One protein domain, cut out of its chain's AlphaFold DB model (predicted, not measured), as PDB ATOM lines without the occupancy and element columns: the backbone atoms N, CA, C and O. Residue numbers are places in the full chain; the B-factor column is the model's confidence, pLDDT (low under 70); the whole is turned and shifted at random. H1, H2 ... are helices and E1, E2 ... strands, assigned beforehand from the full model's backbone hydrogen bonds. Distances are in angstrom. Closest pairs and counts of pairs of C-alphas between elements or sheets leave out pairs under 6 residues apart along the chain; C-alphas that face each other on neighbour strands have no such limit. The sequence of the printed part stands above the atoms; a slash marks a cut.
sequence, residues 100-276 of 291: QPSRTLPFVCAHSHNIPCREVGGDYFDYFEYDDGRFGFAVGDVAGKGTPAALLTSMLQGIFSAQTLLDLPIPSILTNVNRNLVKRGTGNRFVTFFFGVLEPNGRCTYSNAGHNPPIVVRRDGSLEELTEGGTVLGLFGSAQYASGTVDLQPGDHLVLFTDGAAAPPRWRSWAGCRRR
ATOM      1  N   GLN A 100     107.006  13.289 166.950       79.88
ATOM      2  CA  GLN A 100     107.311  12.765 168.279       79.88
ATOM      3  C   GLN A 100     108.575  11.883 168.268       79.88
ATOM      4  O   GLN A 100     108.787  11.133 167.310       79.88
ATOM      5  N   PRO A 101     109.377  11.893 169.353       76.62
ATOM      6  CA  PRO A 101     110.672  11.217 169.384       76.62
ATOM      7  C   PRO A 101     110.604   9.713 169.125       76.62
ATOM      8  O   PRO A 101     111.574   9.124 168.662       76.62
ATOM      9  N   SER A 102     109.478   9.075 169.431       83.12
ATOM     10  CA  SER A 102     109.291   7.641 169.248       83.12
ATOM     11  C   SER A 102     107.961   7.352 168.579       83.12
ATOM     12  O   SER A 102     106.933   7.889 168.990       83.12
ATOM     13  N   ARG A 103     107.965   6.424 167.625       83.88
ATOM     14  CA  ARG A 103     106.751   5.886 167.014       83.88
ATOM     15  C   ARG A 103     106.839   4.371 166.945       83.88
ATOM     16  O   ARG A 103     107.819   3.813 166.459       83.88
ATOM     17  N   THR A 104     105.815   3.700 167.459       85.19
ATOM     18  CA  THR A 104     105.722   2.236 167.452       85.19
ATOM     19  C   THR A 104     104.513   1.815 166.633       85.19
ATOM     20  O   THR A 104     103.388   2.158 166.978       85.19
ATOM     21  N   LEU A 105     104.761   1.053 165.574       84.38
ATOM     22  CA  LEU A 105     103.766   0.351 164.770       84.38
ATOM     23  C   LEU A 105     103.955  -1.171 164.947       84.38
ATOM     24  O   LEU A 105     104.999  -1.606 165.448       84.38
ATOM     25  N   PRO A 106     102.999  -2.020 164.520       84.94
ATOM     26  CA  PRO A 106     103.090  -3.471 164.716       84.94
ATOM     27  C   PRO A 106     104.356  -4.117 164.138       84.94
ATOM     28  O   PRO A 106     104.864  -5.086 164.698       84.94
ATOM     29  N   PHE A 107     104.875  -3.575 163.037       86.12
ATOM     30  CA  PHE A 107     106.043  -4.103 162.330       86.12
ATOM     31  C   PHE A 107     107.305  -3.254 162.524       86.12
ATOM     32  O   PHE A 107     108.381  -3.674 162.102       86.12
ATOM     33  N   VAL A 108     107.225  -2.087 163.177       89.19
ATOM     34  CA  VAL A 108     108.352  -1.149 163.253       89.19
ATOM     35  C   VAL A 108     108.381  -0.313 164.535       89.19
ATOM     36  O   VAL A 108     107.358   0.083 165.081       89.19
ATOM     37  N   CYS A 109     109.581  -0.034 165.033       88.12
ATOM     38  CA  CYS A 109     109.848   0.898 166.123       88.12
ATOM     39  C   CYS A 109     110.852   1.948 165.686       88.12
ATOM     40  O   CYS A 109     112.046   1.657 165.608       88.12
ATOM     41  N   ALA A 110     110.367   3.159 165.454       87.56
ATOM     42  CA  ALA A 110     111.183   4.320 165.161       87.56
ATOM     43  C   ALA A 110     111.494   5.086 166.451       87.56
ATOM     44  O   ALA A 110     110.611   5.332 167.274       87.56
ATOM     45  N   HIS A 111     112.756   5.465 166.606       86.25
ATOM     46  CA  HIS A 111     113.254   6.355 167.643       86.25
ATOM     47  C   HIS A 111     114.086   7.440 166.979       86.25
ATOM     48  O   HIS A 111     114.844   7.174 166.052       86.25
ATOM     49  N   SER A 112     113.959   8.658 167.475       83.19
ATOM     50  CA  SER A 112     114.705   9.810 167.013       83.19
ATOM     51  C   SER A 112     115.218  10.623 168.169       83.19
ATOM     52  O   SER A 112     114.646  10.663 169.261       83.19
ATOM     53  N   HIS A 113     116.303  11.315 167.890       78.75
ATOM     54  CA  HIS A 113     116.832  12.335 168.755       78.75
ATOM     55  C   HIS A 113     117.484  13.392 167.899       78.75
ATOM     56  O   HIS A 113     118.150  13.082 166.913       78.75
ATOM     57  N   ASN A 114     117.288  14.634 168.299       73.19
ATOM     58  CA  ASN A 114     117.881  15.792 167.672       73.19
ATOM     59  C   ASN A 114     118.328  16.724 168.799       73.19
ATOM     60  O   ASN A 114     117.511  17.135 169.626       73.19
ATOM     61  N   ILE A 115     119.627  17.012 168.855       68.75
ATOM     62  CA  ILE A 115     120.237  18.006 169.735       68.75
ATOM     63  C   ILE A 115     120.629  19.199 168.855       68.75
ATOM     64  O   ILE A 115     121.715  19.195 168.268       68.75
ATOM     65  N   PRO A 116     119.795  20.250 168.778       63.22
ATOM     66  CA  PRO A 116     120.102  21.381 167.920       63.22
ATOM     67  C   PRO A 116     121.281  22.188 168.469       63.22
ATOM     68  O   PRO A 116     121.386  22.425 169.683       63.22
ATOM     69  N   CYS A 117     122.134  22.676 167.565       56.78
ATOM     70  CA  CYS A 117     123.179  23.663 167.858       56.78
ATOM     71  C   CYS A 117     122.573  24.972 168.403       56.78
ATOM     72  O   CYS A 117     121.369  25.163 168.339       56.78
ATOM     73  N   ARG A 118     123.376  25.889 168.969       55.78
ATOM     74  CA  ARG A 118     122.885  27.155 169.577       55.78
ATOM     75  C   ARG A 118     122.062  28.046 168.622       55.78
ATOM     76  O   ARG A 118     121.385  28.945 169.098       55.78
ATOM     77  N   GLU A 119     122.097  27.775 167.322       62.91
ATOM     78  CA  GLU A 119     121.342  28.457 166.266       62.91
ATOM     79  C   GLU A 119     120.217  27.568 165.703       62.91
ATOM     80  O   GLU A 119     120.175  26.362 165.953       62.91
ATOM     81  N   VAL A 120     119.318  28.163 164.913       68.25
ATOM     82  CA  VAL A 120     118.271  27.444 164.166       68.25
ATOM     83  C   VAL A 120     118.925  26.486 163.152       68.25
ATOM     84  O   VAL A 120     119.876  26.870 162.464       68.25
ATOM     85  N   GLY A 121     118.472  25.228 163.115       69.12
ATOM     86  CA  GLY A 121     119.173  24.122 162.449       69.12
ATOM     87  C   GLY A 121     118.809  23.935 160.974       69.12
ATOM     88  O   GLY A 121     117.739  24.360 160.538       69.12
ATOM     89  N   GLY A 122     119.704  23.290 160.219       77.00
ATOM     90  CA  GLY A 122     119.446  22.789 158.860       77.00
ATOM     91  C   GLY A 122     118.937  21.342 158.825       77.00
ATOM     92  O   GLY A 122     118.413  20.905 157.803       77.00
ATOM     93  N   ASP A 123     119.063  20.617 159.939       83.38
ATOM     94  CA  ASP A 123     118.635  19.230 160.063       83.38
ATOM     95  C   ASP A 123     117.108  19.098 159.991       83.38
ATOM     96  O   ASP A 123     116.348  19.797 160.669       83.38
ATOM     97  N   TYR A 124     116.672  18.111 159.225       86.38
ATOM     98  CA  TYR A 124     115.290  17.708 159.055       86.38
ATOM     99  C   TYR A 124     115.148  16.220 159.353       86.38
ATOM    100  O   TYR A 124     115.960  15.410 158.908       86.38
ATOM    101  N   PHE A 125     114.084  15.847 160.058       88.38
ATOM    102  CA  PHE A 125     113.635  14.462 160.101       88.38
ATOM    103  C   PHE A 125     112.114  14.396 160.196       88.38
ATOM    104  O   PHE A 125     111.489  15.289 160.772       88.38
ATOM    105  N   ASP A 126     111.531  13.327 159.656       89.00
ATOM    106  CA  ASP A 126     110.085  13.113 159.686       89.00
ATOM    107  C   ASP A 126     109.711  11.622 159.722       89.00
ATOM    108  O   ASP A 126     110.441  10.778 159.191       89.00
ATOM    109  N   TYR A 127     108.560  11.316 160.329       90.19
ATOM    110  CA  TYR A 127     107.941   9.992 160.397       90.19
ATOM    111  C   TYR A 127     106.432  10.101 160.238       90.19
ATOM    112  O   TYR A 127     105.741  10.722 161.052       90.19
ATOM    113  N   PHE A 128     105.893   9.374 159.275       90.00
ATOM    114  CA  PHE A 128     104.466   9.373 159.002       90.00
ATOM    115  C   PHE A 128     103.992   7.990 158.565       90.00
ATOM    116  O   PHE A 128     104.772   7.085 158.278       90.00
ATOM    117  N   GLU A 129     102.681   7.817 158.592       90.75
ATOM    118  CA  GLU A 129     102.011   6.576 158.232       90.75
ATOM    119  C   GLU A 129     101.072   6.883 157.079       90.75
ATOM    120  O   GLU A 129     100.379   7.901 157.101       90.75
ATOM    121  N   TYR A 130     101.110   6.030 156.066       90.56
ATOM    122  CA  TYR A 130     100.162   6.057 154.966       90.56
ATOM    123  C   TYR A 130      98.877   5.336 155.378       90.56
ATOM    124  O   TYR A 130      98.909   4.418 156.197       90.56
ATOM    125  N   ASP A 131      97.759   5.690 154.747       88.94
ATOM    126  CA  ASP A 131      96.451   5.079 155.023       88.94
ATOM    127  C   ASP A 131      96.422   3.558 154.762       88.94
ATOM    128  O   ASP A 131      95.610   2.835 155.335       88.94
ATOM    129  N   ASP A 132      97.329   3.054 153.919       89.12
ATOM    130  CA  ASP A 132      97.497   1.628 153.610       89.12
ATOM    131  C   ASP A 132      98.424   0.877 154.587       89.12
ATOM    132  O   ASP A 132      98.713  -0.309 154.400       89.12
ATOM    133  N   GLY A 133      98.886   1.549 155.646       89.50
ATOM    134  CA  GLY A 133      99.739   0.982 156.686       89.50
ATOM    135  C   GLY A 133     101.232   0.968 156.353       89.50
ATOM    136  O   GLY A 133     102.009   0.393 157.122       89.50
ATOM    137  N   ARG A 134     101.672   1.582 155.242       93.88
ATOM    138  CA  ARG A 134     103.103   1.827 154.995       93.88
ATOM    139  C   ARG A 134     103.651   2.883 155.956       93.88
ATOM    140  O   ARG A 134     102.965   3.828 156.339       93.88
ATOM    141  N   PHE A 135     104.925   2.749 156.311       94.50
ATOM    142  CA  PHE A 135     105.633   3.678 157.189       94.50
ATOM    143  C   PHE A 135     106.649   4.507 156.402       94.50
ATOM    144  O   PHE A 135     107.627   3.966 155.888       94.50
ATOM    145  N   GLY A 136     106.421   5.816 156.308       94.38
ATOM    146  CA  GLY A 136     107.328   6.766 155.671       94.38
ATOM    147  C   GLY A 136     108.290   7.388 156.679       94.38
ATOM    148  O   GLY A 136     107.901   7.731 157.798       94.38
ATOM    149  N   PHE A 137     109.548   7.551 156.280       94.31
ATOM    150  CA  PHE A 137     110.559   8.231 157.082       94.31
ATOM    151  C   PHE A 137     111.545   8.986 156.196       94.31
ATOM    152  O   PHE A 137     111.936   8.510 155.129       94.31
ATOM    153  N   ALA A 138     111.961  10.165 156.646       94.06
ATOM    154  CA  ALA A 138     112.916  10.990 155.924       94.06
ATOM    155  C   ALA A 138     113.912  11.648 156.877       94.06
ATOM    156  O   ALA A 138     113.573  11.969 158.016       94.06
ATOM    157  N   VAL A 139     115.132  11.860 156.392       92.94
ATOM    158  CA  VAL A 139     116.169  12.667 157.045       92.94
ATOM    159  C   VAL A 139     116.785  13.571 155.994       92.94
ATOM    160  O   VAL A 139     116.994  13.153 154.859       92.94
ATOM    161  N   GLY A 140     117.090  14.807 156.357       90.50
ATOM    162  CA  GLY A 140     117.837  15.696 155.491       90.50
ATOM    163  C   GLY A 140     118.665  16.703 156.256       90.50
ATOM    164  O   GLY A 140     118.466  16.909 157.450       90.50
ATOM    165  N   ASP A 141     119.589  17.328 155.544       89.00
ATOM    166  CA  ASP A 141     120.390  18.426 156.058       89.00
ATOM    167  C   ASP A 141     120.623  19.478 154.971       89.00
ATOM    168  O   ASP A 141     120.970  19.168 153.824       89.00
ATOM    169  N   VAL A 142     120.387  20.732 155.337       88.19
ATOM    170  CA  VAL A 142     120.523  21.896 154.474       88.19
ATOM    171  C   VAL A 142     121.927  22.478 154.582       88.19
ATOM    172  O   VAL A 142     122.365  22.904 155.645       88.19
ATOM    173  N   ALA A 143     122.581  22.664 153.435       83.00
ATOM    174  CA  ALA A 143     123.880  23.316 153.376       83.00
ATOM    175  C   ALA A 143     123.840  24.758 153.934       83.00
ATOM    176  O   ALA A 143     123.173  25.667 153.410       83.00
ATOM    177  N   GLY A 144     124.630  24.977 154.986       76.19
ATOM    178  CA  GLY A 144     124.810  26.260 155.665       76.19
ATOM    179  C   GLY A 144     124.273  26.256 157.097       76.19
ATOM    180  O   GLY A 144     123.942  25.216 157.647       76.19
ATOM    181  N   LYS A 145     124.234  27.429 157.738       71.00
ATOM    182  CA  LYS A 145     123.770  27.586 159.128       71.00
ATOM    183  C   LYS A 145     122.882  28.818 159.288       71.00
ATOM    184  O   LYS A 145     122.834  29.674 158.394       71.00
ATOM    185  N   GLY A 146     122.199  28.884 160.426       75.19
ATOM    186  CA  GLY A 146     121.364  30.006 160.832       75.19
ATOM    187  C   GLY A 146     120.037  30.096 160.077       75.19
ATOM    188  O   GLY A 146     119.598  29.168 159.394       75.19
ATOM    189  N   THR A 147     119.399  31.260 160.181       79.00
ATOM    190  CA  THR A 147     118.039  31.522 159.684       79.00
ATOM    191  C   THR A 147     117.797  31.121 158.221       79.00
ATOM    192  O   THR A 147     116.756  30.527 157.945       79.00
ATOM    193  N   PRO A 148     118.714  31.362 157.259       81.50
ATOM    194  CA  PRO A 148     118.475  30.956 155.874       81.50
ATOM    195  C   PRO A 148     118.383  29.434 155.677       81.50
ATOM    196  O   PRO A 148     117.594  28.981 154.851       81.50
ATOM    197  N   ALA A 149     119.172  28.646 156.421       82.06
ATOM    198  CA  ALA A 149     119.116  27.183 156.356       82.06
ATOM    199  C   ALA A 149     117.814  26.656 156.976       82.06
ATOM    200  O   ALA A 149     117.150  25.790 156.407       82.06
ATOM    201  N   ALA A 150     117.389  27.264 158.084       82.12
ATOM    202  CA  ALA A 150     116.128  26.949 158.739       82.12
ATOM    203  C   ALA A 150     114.904  27.215 157.852       82.12
ATOM    204  O   ALA A 150     114.035  26.359 157.714       82.12
ATOM    205  N   LEU A 151     114.859  28.375 157.187       83.88
ATOM    206  CA  LEU A 151     113.773  28.713 156.261       83.88
ATOM    207  C   LEU A 151     113.694  27.726 155.093       83.88
ATOM    208  O   LEU A 151     112.600  27.327 154.688       83.88
ATOM    209  N   LEU A 152     114.848  27.305 154.565       88.06
ATOM    210  CA  LEU A 152     114.899  26.296 153.514       88.06
ATOM    211  C   LEU A 152     114.437  24.921 154.025       88.06
ATOM    212  O   LEU A 152     113.727  24.221 153.308       88.06
ATOM    213  N   THR A 153     114.749  24.582 155.276       88.31
ATOM    214  CA  THR A 153     114.261  23.368 155.949       88.31
ATOM    215  C   THR A 153     112.737  23.373 156.086       88.31
ATOM    216  O   THR A 153     112.081  22.406 155.706       88.31
ATOM    217  N   SER A 154     112.140  24.480 156.541       87.50
ATOM    218  CA  SER A 154     110.677  24.618 156.624       87.50
ATOM    219  C   SER A 154     110.007  24.565 155.247       87.50
ATOM    220  O   SER A 154     108.931  23.988 155.091       87.50
ATOM    221  N   MET A 155     110.646  25.140 154.221       89.75
ATOM    222  CA  MET A 155     110.164  25.062 152.841       89.75
ATOM    223  C   MET A 155     110.205  23.625 152.309       89.75
ATOM    224  O   MET A 155     109.232  23.173 151.705       89.75
ATOM    225  N   LEU A 156     111.312  22.914 152.540       92.00
ATOM    226  CA  LEU A 156     111.463  21.501 152.212       92.00
ATOM    227  C   LEU A 156     110.376  20.674 152.887       92.00
ATOM    228  O   LEU A 156     109.693  19.936 152.187       92.00
ATOM    229  N   GLN A 157     110.177  20.848 154.196       90.50
ATOM    230  CA  GLN A 157     109.138  20.158 154.956       90.50
ATOM    231  C   GLN A 157     107.761  20.373 154.322       90.50
ATOM    232  O   GLN A 157     107.093  19.408 153.977       90.50
ATOM    233  N   GLY A 158     107.361  21.624 154.065       90.94
ATOM    234  CA  GLY A 158     106.057  21.913 153.463       90.94
ATOM    235  C   GLY A 158     105.874  21.317 152.061       90.94
ATOM    236  O   GLY A 158     104.813  20.775 151.749       90.94
ATOM    237  N   ILE A 159     106.904  21.387 151.206       93.38
ATOM    238  CA  ILE A 159     106.860  20.787 149.862       93.38
ATOM    239  C   ILE A 159     106.791  19.262 149.965       93.38
ATOM    240  O   ILE A 159     105.987  18.643 149.272       93.38
ATOM    241  N   PHE A 160     107.631  18.664 150.806       94.50
ATOM    242  CA  PHE A 160     107.730  17.222 150.969       94.50
ATOM    243  C   PHE A 160     106.440  16.642 151.544       94.50
ATOM    244  O   PHE A 160     105.863  15.766 150.905       94.50
ATOM    245  N   SER A 161     105.914  17.202 152.639       92.00
ATOM    246  CA  SER A 161     104.639  16.772 153.226       92.00
ATOM    247  C   SER A 161     103.483  16.849 152.223       92.00
ATOM    248  O   SER A 161     102.612  15.989 152.223       92.00
ATOM    249  N   ALA A 162     103.471  17.838 151.322       92.94
ATOM    250  CA  ALA A 162     102.461  17.909 150.266       92.94
ATOM    251  C   ALA A 162     102.651  16.835 149.178       92.94
ATOM    252  O   ALA A 162     101.671  16.340 148.629       92.94
ATOM    253  N   GLN A 163     103.896  16.477 148.845       93.75
ATOM    254  CA  GLN A 163     104.181  15.427 147.863       93.75
ATOM    255  C   GLN A 163     103.918  14.022 148.410       93.75
ATOM    256  O   GLN A 163     103.512  13.162 147.638       93.75
ATOM    257  N   THR A 164     104.108  13.779 149.709       91.50
ATOM    258  CA  THR A 164     103.864  12.465 150.327       91.50
ATOM    259  C   THR A 164     102.380  12.122 150.443       91.50
ATOM    260  O   THR A 164     102.049  10.951 150.581       91.50
ATOM    261  N   LEU A 165     101.489  13.116 150.347       89.62
ATOM    262  CA  LEU A 165     100.041  12.900 150.210       89.62
ATOM    263  C   LEU A 165      99.651  12.364 148.826       89.62
ATOM    264  O   LEU A 165      98.541  11.869 148.642       89.62
ATOM    265  N   LEU A 166     100.540  12.493 147.840       86.88
ATOM    266  CA  LEU A 166     100.352  11.924 146.516       86.88
ATOM    267  C   LEU A 166     100.927  10.506 146.547       86.88
ATOM    268  O   LEU A 166     102.107  10.330 146.847       86.88
ATOM    269  N   ASP A 167     100.116   9.499 146.222       86.50
ATOM    270  CA  ASP A 167     100.566   8.103 146.121       86.50
ATOM    271  C   ASP A 167     101.409   7.899 144.848       86.50
ATOM    272  O   ASP A 167     100.988   7.323 143.847       86.50
ATOM    273  N   LEU A 168     102.601   8.497 144.856       92.94
ATOM    274  CA  LEU A 168     103.562   8.501 143.766       92.94
ATOM    275  C   LEU A 168     104.807   7.693 144.151       92.94
ATOM    276  O   LEU A 168     105.188   7.649 145.323       92.94
ATOM    277  N   PRO A 169     105.519   7.117 143.169       94.69
ATOM    278  CA  PRO A 169     106.816   6.501 143.420       94.69
ATOM    279  C   PRO A 169     107.819   7.493 144.029       94.69
ATOM    280  O   PRO A 169     107.867   8.660 143.628       94.69
ATOM    281  N   ILE A 170     108.686   7.002 144.925       96.31
ATOM    282  CA  ILE A 170     109.744   7.789 145.589       96.31
ATOM    283  C   ILE A 170     110.571   8.640 144.598       96.31
ATOM    284  O   ILE A 170     110.717   9.841 144.846       96.31
ATOM    285  N   PRO A 171     111.052   8.103 143.454       96.25
ATOM    286  CA  PRO A 171     111.736   8.892 142.425       96.25
ATOM    287  C   PRO A 171     110.972  10.135 141.962       96.25
ATOM    288  O   PRO A 171     111.544  11.220 141.819       96.25
ATOM    289  N   SER A 172     109.665   9.988 141.743       95.94
ATOM    290  CA  SER A 172     108.785  11.060 141.279       95.94
ATOM    291  C   SER A 172     108.588  12.115 142.362       95.94
ATOM    292  O   SER A 172     108.665  13.309 142.070       95.94
ATOM    293  N   ILE A 173     108.407  11.680 143.616       96.31
ATOM    294  CA  ILE A 173     108.311  12.567 144.783       96.31
ATOM    295  C   ILE A 173     109.572  13.427 144.888       96.31
ATOM    296  O   ILE A 173     109.473  14.654 144.870       96.31
ATOM    297  N   LEU A 174     110.763  12.820 144.913       96.50
ATOM    298  CA  LEU A 174     112.017  13.572 145.054       96.50
ATOM    299  C   LEU A 174     112.306  14.475 143.853       96.50
ATOM    300  O   LEU A 174     112.742  15.613 144.030       96.50
ATOM    301  N   THR A 175     111.982  14.031 142.636       95.50
ATOM    302  CA  THR A 175     112.093  14.871 141.431       95.50
ATOM    303  C   THR A 175     111.204  16.114 141.538       95.50
ATOM    304  O   THR A 175     111.633  17.224 141.202       95.50
ATOM    305  N   ASN A 176     109.974  15.961 142.039       94.62
ATOM    306  CA  ASN A 176     109.056  17.077 142.253       94.62
ATOM    307  C   ASN A 176     109.534  18.006 143.369       94.62
ATOM    308  O   ASN A 176     109.494  19.228 143.192       94.62
ATOM    309  N   VAL A 177     110.010  17.457 144.490       95.06
ATOM    310  CA  VAL A 177     110.595  18.238 145.592       95.06
ATOM    311  C   VAL A 177     111.768  19.068 145.071       95.06
ATOM    312  O   VAL A 177     111.751  20.293 145.193       95.06
ATOM    313  N   ASN A 178     112.725  18.436 144.386       95.06
ATOM    314  CA  ASN A 178     113.882  19.096 143.788       95.06
ATOM    315  C   ASN A 178     113.475  20.242 142.850       95.06
ATOM    316  O   ASN A 178     113.953  21.369 142.984       95.06
ATOM    317  N   ARG A 179     112.532  19.987 141.934       92.94
ATOM    318  CA  ARG A 179     112.042  21.002 140.991       92.94
ATOM    319  C   ARG A 179     111.407  22.195 141.705       92.94
ATOM    320  O   ARG A 179     111.590  23.331 141.270       92.94
ATOM    321  N   ASN A 180     110.645  21.953 142.771       92.44
ATOM    322  CA  ASN A 180     110.017  23.019 143.551       92.44
ATOM    323  C   ASN A 180     111.044  23.841 144.334       92.44
ATOM    324  O   ASN A 180     110.928  25.064 144.357       92.44
ATOM    325  N   LEU A 181     112.058  23.195 144.916       92.00
ATOM    326  CA  LEU A 181     113.155  23.886 145.595       92.00
ATOM    327  C   LEU A 181     113.918  24.790 144.617       92.00
ATOM    328  O   LEU A 181     114.029  25.989 144.860       92.00
ATOM    329  N   VAL A 182     114.330  24.259 143.459       90.69
ATOM    330  CA  VAL A 182     115.041  25.035 142.424       90.69
ATOM    331  C   VAL A 182     114.214  26.240 141.959       90.69
ATOM    332  O   VAL A 182     114.735  27.349 141.866       90.69
ATOM    333  N   LYS A 183     112.906  26.062 141.721       89.25
ATOM    334  CA  LYS A 183     112.008  27.158 141.305       89.25
ATOM    335  C   LYS A 183     111.876  28.276 142.339       89.25
ATOM    336  O   LYS A 183     111.647  29.418 141.953       89.25
ATOM    337  N   ARG A 184     111.965  27.958 143.632       83.69
ATOM    338  CA  ARG A 184     111.817  28.933 144.724       83.69
ATOM    339  C   ARG A 184     113.113  29.684 145.044       83.69
ATOM    340  O   ARG A 184     113.072  30.600 145.856       83.69
ATOM    341  N   GLY A 185     114.218  29.349 144.375       69.88
ATOM    342  CA  GLY A 185     115.471  30.093 144.462       69.88
ATOM    343  C   GLY A 185     116.270  29.770 145.721       69.88
ATOM    344  O   GLY A 185     116.460  30.621 146.582       69.88
ATOM    345  N   THR A 186     116.801  28.550 145.801       65.94
ATOM    346  CA  THR A 186     117.747  28.119 146.850       65.94
ATOM    347  C   THR A 186     119.111  28.827 146.784       65.94
ATOM    348  O   THR A 186     119.927  28.693 147.700       65.94
ATOM    349  N   GLY A 187     119.382  29.609 145.730       73.69
ATOM    350  CA  GLY A 187     120.693  30.212 145.480       73.69
ATOM    351  C   GLY A 187     121.744  29.129 145.229       73.69
ATOM    352  O   GLY A 187     121.505  28.215 144.448       73.69
ATOM    353  N   ASN A 188     122.881  29.200 145.929       74.69
ATOM    354  CA  ASN A 188     123.916  28.153 145.919       74.69
ATOM    355  C   ASN A 188     123.742  27.115 147.047       74.69
ATOM    356  O   ASN A 188     124.683  26.388 147.363       74.69
ATOM    357  N   ARG A 189     122.577  27.068 147.708       83.81
ATOM    358  CA  ARG A 189     122.308  26.095 148.774       83.81
ATOM    359  C   ARG A 189     121.691  24.835 148.193       83.81
ATOM    360  O   ARG A 189     120.903  24.883 147.252       83.81
ATOM    361  N   PHE A 190     122.027  23.717 148.808       89.00
ATOM    362  CA  PHE A 190     121.498  22.407 148.480       89.00
ATOM    363  C   PHE A 190     121.061  21.703 149.758       89.00
ATOM    364  O   PHE A 190     121.406  22.126 150.864       89.00
ATOM    365  N   VAL A 191     120.287  20.642 149.591       91.38
ATOM    366  CA  VAL A 191     119.820  19.804 150.690       91.38
ATOM    367  C   VAL A 191     120.254  18.378 150.409       91.38
ATOM    368  O   VAL A 191     119.948  17.834 149.347       91.38
ATOM    369  N   THR A 192     120.964  17.777 151.356       93.31
ATOM    370  CA  THR A 192     121.160  16.330 151.370       93.31
ATOM    371  C   THR A 192     119.899  15.694 151.937       93.31
ATOM    372  O   THR A 192     119.364  16.180 152.932       93.31
ATOM    373  N   PHE A 193     119.361  14.661 151.296       95.06
ATOM    374  CA  PHE A 193     118.080  14.099 151.723       95.06
ATOM    375  C   PHE A 193     118.034  12.594 151.525       95.06
ATOM    376  O   PHE A 193     118.507  12.075 150.523       95.06
ATOM    377  N   PHE A 194     117.428  11.889 152.462       96.62
ATOM    378  CA  PHE A 194     117.125  10.476 152.369       96.62
ATOM    379  C   PHE A 194     115.640  10.292 152.634       96.62
ATOM    380  O   PHE A 194     115.120  10.785 153.635       96.62
ATOM    381  N   PHE A 195     114.966   9.556 151.755       97.38
ATOM    382  CA  PHE A 195     113.563   9.205 151.927       97.38
ATOM    383  C   PHE A 195     113.371   7.703 151.752       97.38
ATOM    384  O   PHE A 195     113.812   7.130 150.755       97.38
ATOM    385  N   GLY A 196     112.699   7.079 152.718       96.69
ATOM    386  CA  GLY A 196     112.348   5.669 152.697       96.69
ATOM    387  C   GLY A 196     110.883   5.429 153.040       96.69
ATOM    388  O   GLY A 196     110.266   6.158 153.817       96.69
ATOM    389  N   VAL A 197     110.337   4.363 152.464       96.44
ATOM    390  CA  VAL A 197     109.014   3.826 152.773       96.44
ATOM    391  C   VAL A 197     109.173   2.347 153.099       96.44
ATOM    392  O   VAL A 197     109.700   1.576 152.296       96.44
ATOM    393  N   LEU A 198     108.747   1.959 154.297       96.12
ATOM    394  CA  LEU A 198     108.769   0.590 154.795       96.12
ATOM    395  C   LEU A 198     107.359  -0.002 154.765       96.12
ATOM    396  O   LEU A 198     106.437   0.508 155.403       96.12
ATOM    397  N   GLU A 199     107.213  -1.114 154.061       94.88
ATOM    398  CA  GLU A 199     105.993  -1.908 154.035       94.88
ATOM    399  C   GLU A 199     105.906  -2.867 155.243       94.88
ATOM    400  O   GLU A 199     106.935  -3.318 155.764       94.88
ATOM    401  N   PRO A 200     104.691  -3.283 155.655       92.69
ATOM    402  CA  PRO A 200     104.503  -4.242 156.750       92.69
ATOM    403  C   PRO A 200     105.209  -5.596 156.550       92.69
ATOM    404  O   PRO A 200     105.599  -6.262 157.516       92.69
ATOM    405  N   ASN A 201     105.401  -6.011 155.294       92.00
ATOM    406  CA  ASN A 201     106.110  -7.243 154.933       92.00
ATOM    407  C   ASN A 201     107.631  -7.168 155.205       92.00
ATOM    408  O   ASN A 201     108.278  -8.213 155.277       92.00
ATOM    409  N   GLY A 202     108.181  -5.972 155.457       92.25
ATOM    410  CA  GLY A 202     109.607  -5.725 155.684       92.25
ATOM    411  C   GLY A 202     110.354  -5.158 154.475       92.25
ATOM    412  O   GLY A 202     111.521  -4.805 154.618       92.25
ATOM    413  N   ARG A 203     109.707  -5.028 153.314       96.25
ATOM    414  CA  ARG A 203     110.294  -4.407 152.126       96.25
ATOM    415  C   ARG A 203     110.399  -2.900 152.330       96.25
ATOM    416  O   ARG A 203     109.399  -2.217 152.544       96.25
ATOM    417  N   CYS A 204     111.618  -2.379 152.269       96.75
ATOM    418  CA  CYS A 204     111.895  -0.954 152.322       96.75
ATOM    419  C   CYS A 204     112.323  -0.465 150.941       96.75
ATOM    420  O   CYS A 204     113.326  -0.930 150.404       96.75
ATOM    421  N   THR A 205     111.573   0.479 150.380       97.69
ATOM    422  CA  THR A 205     111.973   1.208 149.171       97.69
ATOM    423  C   THR A 205     112.515   2.561 149.596       97.69
ATOM    424  O   THR A 205     111.910   3.220 150.439       97.69
ATOM    425  N   TYR A 206     113.642   2.987 149.037       97.88
ATOM    426  CA  TYR A 206     114.288   4.233 149.432       97.88
ATOM    427  C   TYR A 206     114.924   4.961 148.251       97.88
ATOM    428  O   TYR A 206     115.110   4.390 147.179       97.88
ATOM    429  N   SER A 207     115.274   6.225 148.457       98.06
ATOM    430  CA  SER A 207     116.137   6.983 147.559       98.06
ATOM    431  C   SER A 207     117.001   7.946 148.363       98.06
ATOM    432  O   SER A 207     116.505   8.699 149.209       98.06
ATOM    433  N   ASN A 208     118.303   7.892 148.104       96.94
ATOM    434  CA  ASN A 208     119.303   8.759 148.697       96.94
ATOM    435  C   ASN A 208     119.648   9.908 147.732       96.94
ATOM    436  O   ASN A 208     120.246   9.694 146.685       96.94
ATOM    437  N   ALA A 209     119.273  11.135 148.084       95.38
ATOM    438  CA  ALA A 209     119.576  12.372 147.369       95.38
ATOM    439  C   ALA A 209     120.809  13.068 147.976       95.38
ATOM    440  O   ALA A 209     120.716  14.148 148.570       95.38
ATOM    441  N   GLY A 210     121.971  12.420 147.860       91.19
ATOM    442  CA  GLY A 210     123.265  12.948 148.309       91.19
ATOM    443  C   GLY A 210     123.451  13.050 149.828       91.19
ATOM    444  O   GLY A 210     124.292  13.825 150.278       91.19
ATOM    445  N   HIS A 211     122.664  12.317 150.613       92.69
ATOM    446  CA  HIS A 211     122.817  12.188 152.062       92.69
ATOM    447  C   HIS A 211     123.835  11.114 152.441       92.69
ATOM    448  O   HIS A 211     124.098  10.187 151.671       92.69
ATOM    449  N   ASN A 212     124.375  11.214 153.660       90.38
ATOM    450  CA  ASN A 212     125.197  10.148 154.221       90.38
ATOM    451  C   ASN A 212     124.394   8.837 154.198       90.38
ATOM    452  O   ASN A 212     123.277   8.818 154.724       90.38
ATOM    453  N   PRO A 213     124.908   7.769 153.560       92.38
ATOM    454  CA  PRO A 213     124.157   6.534 153.389       92.38
ATOM    455  C   PRO A 213     123.700   5.967 154.735       92.38
ATOM    456  O   PRO A 213     124.537   5.711 155.606       92.38
ATOM    457  N   PRO A 214     122.390   5.744 154.928       93.88
ATOM    458  CA  PRO A 214     121.920   4.992 156.076       93.88
ATOM    459  C   PRO A 214     122.508   3.590 156.112       93.88
ATOM    460  O   PRO A 214     122.726   2.971 155.069       93.88
ATOM    461  N   ILE A 215     122.705   3.076 157.322       95.25
ATOM    462  CA  ILE A 215     123.312   1.767 157.551       95.25
ATOM    463  C   ILE A 215     122.239   0.809 158.060       95.25
ATOM    464  O   ILE A 215     121.600   1.056 159.088       95.25
ATOM    465  N   VAL A 216     122.062  -0.304 157.355       95.81
ATOM    466  CA  VAL A 216     121.329  -1.469 157.846       95.81
ATOM    467  C   VAL A 216     122.300  -2.341 158.632       95.81
ATOM    468  O   VAL A 216     123.254  -2.879 158.082       95.81
ATOM    469  N   VAL A 217     122.040  -2.489 159.927       95.19
ATOM    470  CA  VAL A 217     122.719  -3.430 160.815       95.19
ATOM    471  C   VAL A 217     121.878  -4.697 160.877       95.19
ATOM    472  O   VAL A 217     120.787  -4.716 161.462       95.19
ATOM    473  N   ARG A 218     122.382  -5.755 160.248       93.94
ATOM    474  CA  ARG A 218     121.749  -7.070 160.229       93.94
ATOM    475  C   ARG A 218     121.947  -7.780 161.563       93.94
ATOM    476  O   ARG A 218     122.882  -7.504 162.315       93.94
ATOM    477  N   ARG A 219     121.082  -8.755 161.850       89.88
ATOM    478  CA  ARG A 219     121.182  -9.573 163.071       89.88
ATOM    479  C   ARG A 219     122.521 -10.311 163.220       89.88
ATOM    480  O   ARG A 219     122.947 -10.553 164.347       89.88
ATOM    481  N   ASP A 220     123.157 -10.693 162.116       90.00
ATOM    482  CA  ASP A 220     124.465 -11.364 162.103       90.00
ATOM    483  C   ASP A 220     125.652 -10.399 162.289       90.00
ATOM    484  O   ASP A 220     126.799 -10.837 162.340       90.00
ATOM    485  N   GLY A 221     125.380  -9.096 162.428       89.94
ATOM    486  CA  GLY A 221     126.383  -8.046 162.563       89.94
ATOM    487  C   GLY A 221     126.904  -7.502 161.232       89.94
ATOM    488  O   GLY A 221     127.726  -6.587 161.253       89.94
ATOM    489  N   SER A 222     126.436  -8.018 160.089       93.88
ATOM    490  CA  SER A 222     126.774  -7.440 158.787       93.88
ATOM    491  C   SER A 222     126.136  -6.058 158.610       93.88
ATOM    492  O   SER A 222     125.067  -5.758 159.155       93.88
ATOM    493  N   LEU A 223     126.841  -5.200 157.873       95.06
ATOM    494  CA  LEU A 223     126.456  -3.820 157.606       95.06
ATOM    495  C   LEU A 223     126.212  -3.648 156.108       95.06
ATOM    496  O   LEU A 223     127.020  -4.096 155.297       95.06
ATOM    497  N   GLU A 224     125.119  -2.984 155.754       95.12
ATOM    498  CA  GLU A 224     124.763  -2.657 154.373       95.12
ATOM    499  C   GLU A 224     124.407  -1.170 154.278       95.12
ATOM    500  O   GLU A 224     123.561  -0.678 155.025       95.12
ATOM    501  N   GLU A 225     125.072  -0.446 153.378       95.94
ATOM    502  CA  GLU A 225     124.838   0.981 153.150       95.94
ATOM    503  C   GLU A 225     123.784   1.207 152.061       95.94
ATOM    504  O   GLU A 225     123.810   0.584 151.000       95.94
ATOM    505  N   LEU A 226     122.869   2.143 152.309       95.62
ATOM    506  CA  LEU A 226     121.788   2.488 151.389       95.62
ATOM    507  C   LEU A 226     122.173   3.698 150.521       95.62
ATOM    508  O   LEU A 226     121.888   4.854 150.853       95.62
ATOM    509  N   THR A 227     122.851   3.430 149.402       95.25
ATOM    510  CA  THR A 227     123.431   4.461 148.518       95.25
ATOM    511  C   THR A 227     122.592   4.787 147.282       95.25
ATOM    512  O   THR A 227     122.828   5.810 146.646       95.25
ATOM    513  N   GLU A 228     121.640   3.928 146.908       96.38
ATOM    514  CA  GLU A 228     120.869   4.080 145.668       96.38
ATOM    515  C   GLU A 228     120.006   5.352 145.680       96.38
ATOM    516  O   GLU A 228     119.312   5.639 146.662       96.38
ATOM    517  N   GLY A 229     120.009   6.111 144.580       93.75
ATOM    518  CA  GLY A 229     119.267   7.366 144.508       93.75
ATOM    519  C   GLY A 229     119.769   8.348 143.456       93.75
ATOM    520  O   GLY A 229     119.679   8.090 142.257       93.75
ATOM    521  N   GLY A 230     120.212   9.522 143.897       93.06
ATOM    522  CA  GLY A 230     120.618  10.628 143.041       93.06
ATOM    523  C   GLY A 230     121.466  11.672 143.768       93.06
ATOM    524  O   GLY A 230     121.936  11.479 144.886       93.06
ATOM    525  N   THR A 231     121.680  12.801 143.098       93.56
ATOM    526  CA  THR A 231     122.448  13.934 143.639       93.56
ATOM    527  C   THR A 231     121.651  14.727 144.685       93.56
ATOM    528  O   THR A 231     120.503  14.417 144.969       93.56
ATOM    529  N   VAL A 232     122.249  15.761 145.270       93.94
ATOM    530  CA  VAL A 232     121.592  16.637 146.251       93.94
ATOM    531  C   VAL A 232     120.383  17.380 145.669       93.94
ATOM    532  O   VAL A 232     120.365  17.769 144.495       93.94
ATOM    533  N   LEU A 233     119.384  17.645 146.514       93.56
ATOM    534  CA  LEU A 233     118.208  18.430 146.145       93.56
ATOM    535  C   LEU A 233     118.549  19.927 146.054       93.56
ATOM    536  O   LEU A 233     119.354  20.457 146.821       93.56
ATOM    537  N   GLY A 234     117.864  20.643 145.162       90.75
ATOM    538  CA  GLY A 234     117.873  22.107 145.100       90.75
ATOM    539  C   GLY A 234     119.004  22.721 144.273       90.75
ATOM    540  O   GLY A 234     118.978  23.931 144.072       90.75
ATOM    541  N   LEU A 235     119.953  21.925 143.762       87.69
ATOM    542  CA  LEU A 235     121.081  22.435 142.967       87.69
ATOM    543  C   LEU A 235     120.869  22.285 141.452       87.69
ATOM    544  O   LEU A 235     121.169  23.196 140.684       87.69
ATOM    545  N   PHE A 236     120.314  21.153 141.009       88.62
ATOM    546  CA  PHE A 236     120.178  20.821 139.589       88.62
ATOM    547  C   PHE A 236     118.713  20.590 139.211       88.62
ATOM    548  O   PHE A 236     118.120  19.576 139.572       88.62
ATOM    549  N   GLY A 237     118.115  21.499 138.435       84.56
ATOM    550  CA  GLY A 237     116.691  21.422 138.066       84.56
ATOM    551  C   GLY A 237     116.291  20.183 137.249       84.56
ATOM    552  O   GLY A 237     115.133  19.772 137.300       84.56
ATOM    553  N   SER A 238     117.236  19.581 136.524       87.69
ATOM    554  CA  SER A 238     117.044  18.372 135.713       87.69
ATOM    555  C   SER A 238     117.457  17.075 136.418       87.69
ATOM    556  O   SER A 238     117.433  16.024 135.779       87.69
ATOM    557  N   ALA A 239     117.839  17.124 137.702       90.06
ATOM    558  CA  ALA A 239     118.213  15.921 138.441       90.06
ATOM    559  C   ALA A 239     117.058  14.914 138.483       90.06
ATOM    560  O   ALA A 239     115.912  15.268 138.780       90.06
ATOM    561  N   GLN A 240     117.401  13.662 138.194       90.12
ATOM    562  CA  GLN A 240     116.535  12.501 138.329       90.12
ATOM    563  C   GLN A 240     117.040  11.643 139.485       90.12
ATOM    564  O   GLN A 240     118.230  11.661 139.806       90.12
ATOM    565  N   TYR A 241     116.124  10.904 140.096       95.56
ATOM    566  CA  TYR A 241     116.392  10.077 141.264       95.56
ATOM    567  C   TYR A 241     116.048   8.631 140.932       95.56
ATOM    568  O   TYR A 241     114.999   8.373 140.348       95.56
ATOM    569  N   ALA A 242     116.919   7.698 141.296       96.00
ATOM    570  CA  ALA A 242     116.606   6.277 141.312       96.00
ATOM    571  C   ALA A 242     116.037   5.875 142.679       96.00
ATOM    572  O   ALA A 242     115.998   6.678 143.614       96.00
ATOM    573  N   SER A 243     115.579   4.634 142.807       96.75
ATOM    574  CA  SER A 243     115.188   4.069 144.096       96.75
ATOM    575  C   SER A 243     115.790   2.689 144.283       96.75
ATOM    576  O   SER A 243     115.699   1.860 143.377       96.75
ATOM    577  N   GLY A 244     116.338   2.442 145.468       96.75
ATOM    578  CA  GLY A 244     116.787   1.129 145.908       96.75
ATOM    579  C   GLY A 244     115.714   0.409 146.712       96.75
ATOM    580  O   GLY A 244     114.753   1.014 147.197       96.75
ATOM    581  N   THR A 245     115.894  -0.898 146.876       97.31
ATOM    582  CA  THR A 245     115.051  -1.718 147.748       97.31
ATOM    583  C   THR A 245     115.910  -2.587 148.645       97.31
ATOM    584  O   THR A 245     116.857  -3.200 148.160       97.31
ATOM    585  N   VAL A 246     115.543  -2.687 149.918       96.62
ATOM    586  CA  VAL A 246     116.170  -3.583 150.891       96.62
ATOM    587  C   VAL A 246     115.090  -4.296 151.699       96.62
ATOM    588  O   VAL A 246     114.129  -3.674 152.153       96.62
ATOM    589  N   ASP A 247     115.229  -5.606 151.881       95.75
ATOM    590  CA  ASP A 247     114.305  -6.391 152.698       95.75
ATOM    591  C   ASP A 247     114.827  -6.470 154.139       95.75
ATOM    592  O   ASP A 247     115.862  -7.088 154.409       95.75
ATOM    593  N   LEU A 248     114.114  -5.842 155.075       94.25
ATOM    594  CA  LEU A 248     114.446  -5.831 156.499       94.25
ATOM    595  C   LEU A 248     113.824  -7.032 157.212       94.25
ATOM    596  O   LEU A 248     112.602  -7.235 157.207       94.25
ATOM    597  N   GLN A 249     114.651  -7.810 157.902       93.31
ATOM    598  CA  GLN A 249     114.199  -8.940 158.709       93.31
ATOM    599  C   GLN A 249     113.895  -8.509 160.150       93.31
ATOM    600  O   GLN A 249     114.385  -7.477 160.615       93.31
ATOM    601  N   PRO A 250     113.040  -9.239 160.891       89.81
ATOM    602  CA  PRO A 250     112.760  -8.897 162.279       89.81
ATOM    603  C   PRO A 250     114.052  -8.958 163.103       89.81
ATOM    604  O   PRO A 250     114.737  -9.980 163.124       89.81
ATOM    605  N   GLY A 251     114.372  -7.865 163.797       87.56
ATOM    606  CA  GLY A 251     115.632  -7.713 164.526       87.56
ATOM    607  C   GLY A 251     116.722  -6.934 163.790       87.56
ATOM    608  O   GLY A 251     117.664  -6.522 164.462       87.56
ATOM    609  N   ASP A 252     116.568  -6.667 162.489       92.88
ATOM    610  CA  ASP A 252     117.433  -5.727 161.769       92.88
ATOM    611  C   ASP A 252     117.169  -4.288 162.244       92.88
ATOM    612  O   ASP A 252     116.057  -3.925 162.665       92.88
ATOM    613  N   HIS A 253     118.212  -3.465 162.167       92.62
ATOM    614  CA  HIS A 253     118.181  -2.057 162.538       92.62
ATOM    615  C   HIS A 253     118.592  -1.191 161.351       92.62
ATOM    616  O   HIS A 253     119.655  -1.399 160.784       92.62
ATOM    617  N   LEU A 254     117.787  -0.189 161.013       93.81
ATOM    618  CA  LEU A 254     118.162   0.859 160.069       93.81
ATOM    619  C   LEU A 254     118.550   2.118 160.849       93.81
ATOM    620  O   LEU A 254     117.778   2.586 161.690       93.81
ATOM    621  N   VAL A 255     119.742   2.647 160.580       92.25
ATOM    622  CA  VAL A 255     120.332   3.791 161.282       92.25
ATOM    623  C   VAL A 255     120.597   4.918 160.289       92.25
ATOM    624  O   VAL A 255     121.356   4.742 159.339       92.25
ATOM    625  N   LEU A 256     119.987   6.079 160.530       91.12
ATOM    626  CA  LEU A 256     120.193   7.319 159.785       91.12
ATOM    627  C   LEU A 256     120.877   8.356 160.691       91.12
ATOM    628  O   LEU A 256     120.573   8.435 161.888       91.12
ATOM    629  N   PHE A 257     121.785   9.149 160.122       86.38
ATOM    630  CA  PHE A 257     122.600  10.126 160.849       86.38
ATOM    631  C   PHE A 257     122.986  11.312 159.952       86.38
ATOM    632  O   PHE A 257     123.268  11.128 158.771       86.38
ATOM    633  N   THR A 258     123.037  12.520 160.521       81.31
ATOM    634  CA  THR A 258     123.515  13.737 159.838       81.31
ATOM    635  C   THR A 258     124.996  13.990 160.158       81.31
ATOM    636  O   THR A 258     125.538  13.450 161.128       81.31
ATOM    637  N   ASP A 259     125.698  14.765 159.327       68.50
ATOM    638  CA  ASP A 259     127.157  14.986 159.404       68.50
ATOM    639  C   ASP A 259     127.627  15.745 160.671       68.50
ATOM    640  O   ASP A 259     128.817  15.759 160.997       68.50
ATOM    641  N   GLY A 260     126.691  16.268 161.470       53.38
ATOM    642  CA  GLY A 260     126.929  16.734 162.837       53.38
ATOM    643  C   GLY A 260     127.247  15.620 163.848       53.38
ATOM    644  O   GLY A 260     127.653  15.917 164.977       53.38
ATOM    645  N   ALA A 261     127.090  14.343 163.481       45.66
ATOM    646  CA  ALA A 261     127.322  13.175 164.331       45.66
ATOM    647  C   ALA A 261     128.718  12.546 164.122       45.66
ATOM    648  O   ALA A 261     128.850  11.383 163.748       45.66
ATOM    649  N   ALA A 262     129.792  13.283 164.408       31.89
ATOM    650  CA  ALA A 262     131.127  12.686 164.493       31.89
ATOM    651  C   ALA A 262     131.296  11.900 165.819       31.89
ATOM    652  O   ALA A 262     131.466  12.535 166.851       31.89
ATOM    653  N   ALA A 263     131.218  10.556 165.755       29.17
ATOM    654  CA  ALA A 263     131.782   9.480 166.620       29.17
ATOM    655  C   ALA A 263     131.801   9.611 168.192       29.17
ATOM    656  O   ALA A 263     131.833  10.699 168.751       29.17
ATOM    657  N   PRO A 264     131.756   8.500 168.971       44.09
ATOM    658  CA  PRO A 264     131.164   8.445 170.328       44.09
ATOM    659  C   PRO A 264     131.982   9.118 171.459       44.09
ATOM    660  O   PRO A 264     133.200   9.235 171.335       44.09
ATOM    661  N   PRO A 265     131.336   9.532 172.590       35.66
ATOM    662  CA  PRO A 265     130.218   8.836 173.251       35.66
ATOM    663  C   PRO A 265     128.874   9.575 173.350       35.66
ATOM    664  O   PRO A 265     127.994   9.121 174.080       35.66
ATOM    665  N   ARG A 266     128.643  10.673 172.623       34.50
ATOM    666  CA  ARG A 266     127.326  11.338 172.622       34.50
ATOM    667  C   ARG A 266     126.888  11.719 171.211       34.50
ATOM    668  O   ARG A 266     127.296  12.735 170.663       34.50
ATOM    669  N   TRP A 267     126.052  10.855 170.654       39.53
ATOM    670  CA  TRP A 267     125.289  11.022 169.421       39.53
ATOM    671  C   TRP A 267     124.438  12.307 169.496       39.53
ATOM    672  O   TRP A 267     123.696  12.504 170.457       39.53
ATOM    673  N   ARG A 268     124.600  13.213 168.519       41.03
ATOM    674  CA  ARG A 268     123.943  14.539 168.482       41.03
ATOM    675  C   ARG A 268     122.579  14.513 167.797       41.03
ATOM    676  O   ARG A 268     121.661  15.186 168.244       41.03
ATOM    677  N   SER A 269     122.420  13.695 166.772       39.16
ATOM    678  CA  SER A 269     121.135  13.431 166.137       39.16
ATOM    679  C   SER A 269     121.190  12.046 165.498       39.16
ATOM    680  O   SER A 269     122.185  11.672 164.883       39.16
ATOM    681  N   TRP A 270     120.161  11.236 165.726       40.44
ATOM    682  CA  TRP A 270     120.057   9.878 165.190       40.44
ATOM    683  C   TRP A 270     118.586   9.526 165.033       40.44
ATOM    684  O   TRP A 270     117.773   9.820 165.909       40.44
ATOM    685  N   ALA A 271     118.275   8.883 163.916       40.56
ATOM    686  CA  ALA A 271     116.997   8.262 163.635       40.56
ATOM    687  C   ALA A 271     117.237   6.759 163.449       40.56
ATOM    688  O   ALA A 271     117.999   6.334 162.581       40.56
ATOM    689  N   GLY A 272     116.643   5.947 164.317       39.03
ATOM    690  CA  GLY A 272     116.819   4.502 164.359       39.03
ATOM    691  C   GLY A 272     115.491   3.792 164.251       39.03
ATOM    692  O   GLY A 272     114.570   4.047 165.020       39.03
ATOM    693  N   CYS A 273     115.409   2.860 163.319       38.75
ATOM    694  CA  CYS A 273     114.207   2.111 163.033       38.75
ATOM    695  C   CYS A 273     114.488   0.617 163.228       38.75
ATOM    696  O   CYS A 273     115.355   0.049 162.567       38.75
ATOM    697  N   ARG A 274     113.785  -0.025 164.168       46.28
ATOM    698  CA  ARG A 274     113.907  -1.461 164.460       46.28
ATOM    699  C   ARG A 274     112.667  -2.200 163.996       46.28
ATOM    700  O   ARG A 274     111.565  -1.885 164.446       46.28
ATOM    701  N   ARG A 275     112.837  -3.242 163.183       45.66
ATOM    702  CA  ARG A 275     111.709  -4.094 162.794       45.66
ATOM    703  C   ARG A 275     111.240  -4.960 163.970       45.66
ATOM    704  O   ARG A 275     112.056  -5.591 164.649       45.66
ATOM    705  N   ARG A 276     109.925  -5.012 164.200       44.50
ATOM    706  CA  ARG A 276     109.281  -5.920 165.166       44.50
ATOM    707  C   ARG A 276     108.634  -7.102 164.457       44.50
ATOM    708  O   ARG A 276     108.154  -6.983 163.334       44.50
TER     709      ARG A 276
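Overview. This is residues 100 to 276 of the 291 residues of the protein "PPM-type phosphatase domain-containing protein" of Acidobacteria bacterium (UniProt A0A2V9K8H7). Two antiparallel sheets lie face to face as a sandwich, and the helical hairpin of H1 and H2 covers the face of the sheet E3 E4 E5 E6 E9 that is turned away from the other sheet. The sandwich is only partly closed: E7 and E8, at one end of the six-stranded sheet, are apart from the strands of the other. The printed part has 177 residues, with two named helices and eleven named strands in the order E1 E2 E3 E4 H1 H2 E5 E6 E7 E8 E9 E10 E11; the sheets run E1 E2 E11 E10 E7 E8 and E3 E4 E5 E6 E9. The class is mixed, helices and strands, and the whole is compact, with a radius of gyration of the C-alphas of 15.5 A and spans of 44 by 38 by 27 A.

Along the chain. The six-stranded sheet holds E1, residues 102 to 105, from C-alpha 102 at (109.291, 7.641, 169.248); E2, 108 to 114, 19.9 A; E11, 269 to 275, 20.2 A, ending with C-alpha 275 at (111.709, -4.094, 162.794); E10, 253 to 256; E7, 215 to 217; and E8, 223 to 225. The other holds E3, 123 to 129, 21.0 A; E4, 135 to 142, 23.7 A; E5, 191 to 198, 22.5 A; E6, 203 to 209, 19.8 A; and E9, 244 to 247. H1 is residues 147 to 164, 25.5 A, from C-alpha 147 at (118.039, 31.522, 159.684), and H2 is residues 170 to 184, 21.3 A.

Arrangement. E2 and E11 are antiparallel, with N 111 and O 272 2.8 A apart; E11 and E10 form a hairpin, with N 273 and O 254 at 2.9 A. The sandwich, two sheets face to face, has its strands at 19 degrees; the closest C-alphas of E4 and E10 are those of Val 139 and Leu 256, 7.2 A. In the twisted second sheet, N 194 of E5 and O 139 of E4 are 2.7 A apart. H1 and H2 are on the same face of it, two layers of helices and sheet: H1 over E3 and E4 at a height of 8.8 A, H2 over E5 and E6 at 10.8 A. They touch, closest at the C-alphas of Gln 163 and Ile 173, 5.9 A, at a steep tilt of 41 degrees, opposite ways. In both helices every O i to N i+4 pair is within hydrogen-bond range.

Size, cuts and confidence. The C-alphas of Gly 185 and Asp 220 are farthest apart, 45.9 A. The printed part has no cut. The long links are E8 to E9, 18 residues, and E10 to E11, 12 residues. The mean pLDDT of the printed part is 84.2; residues 115 to 121, 185 to 186 and 259 to 276 are under 70.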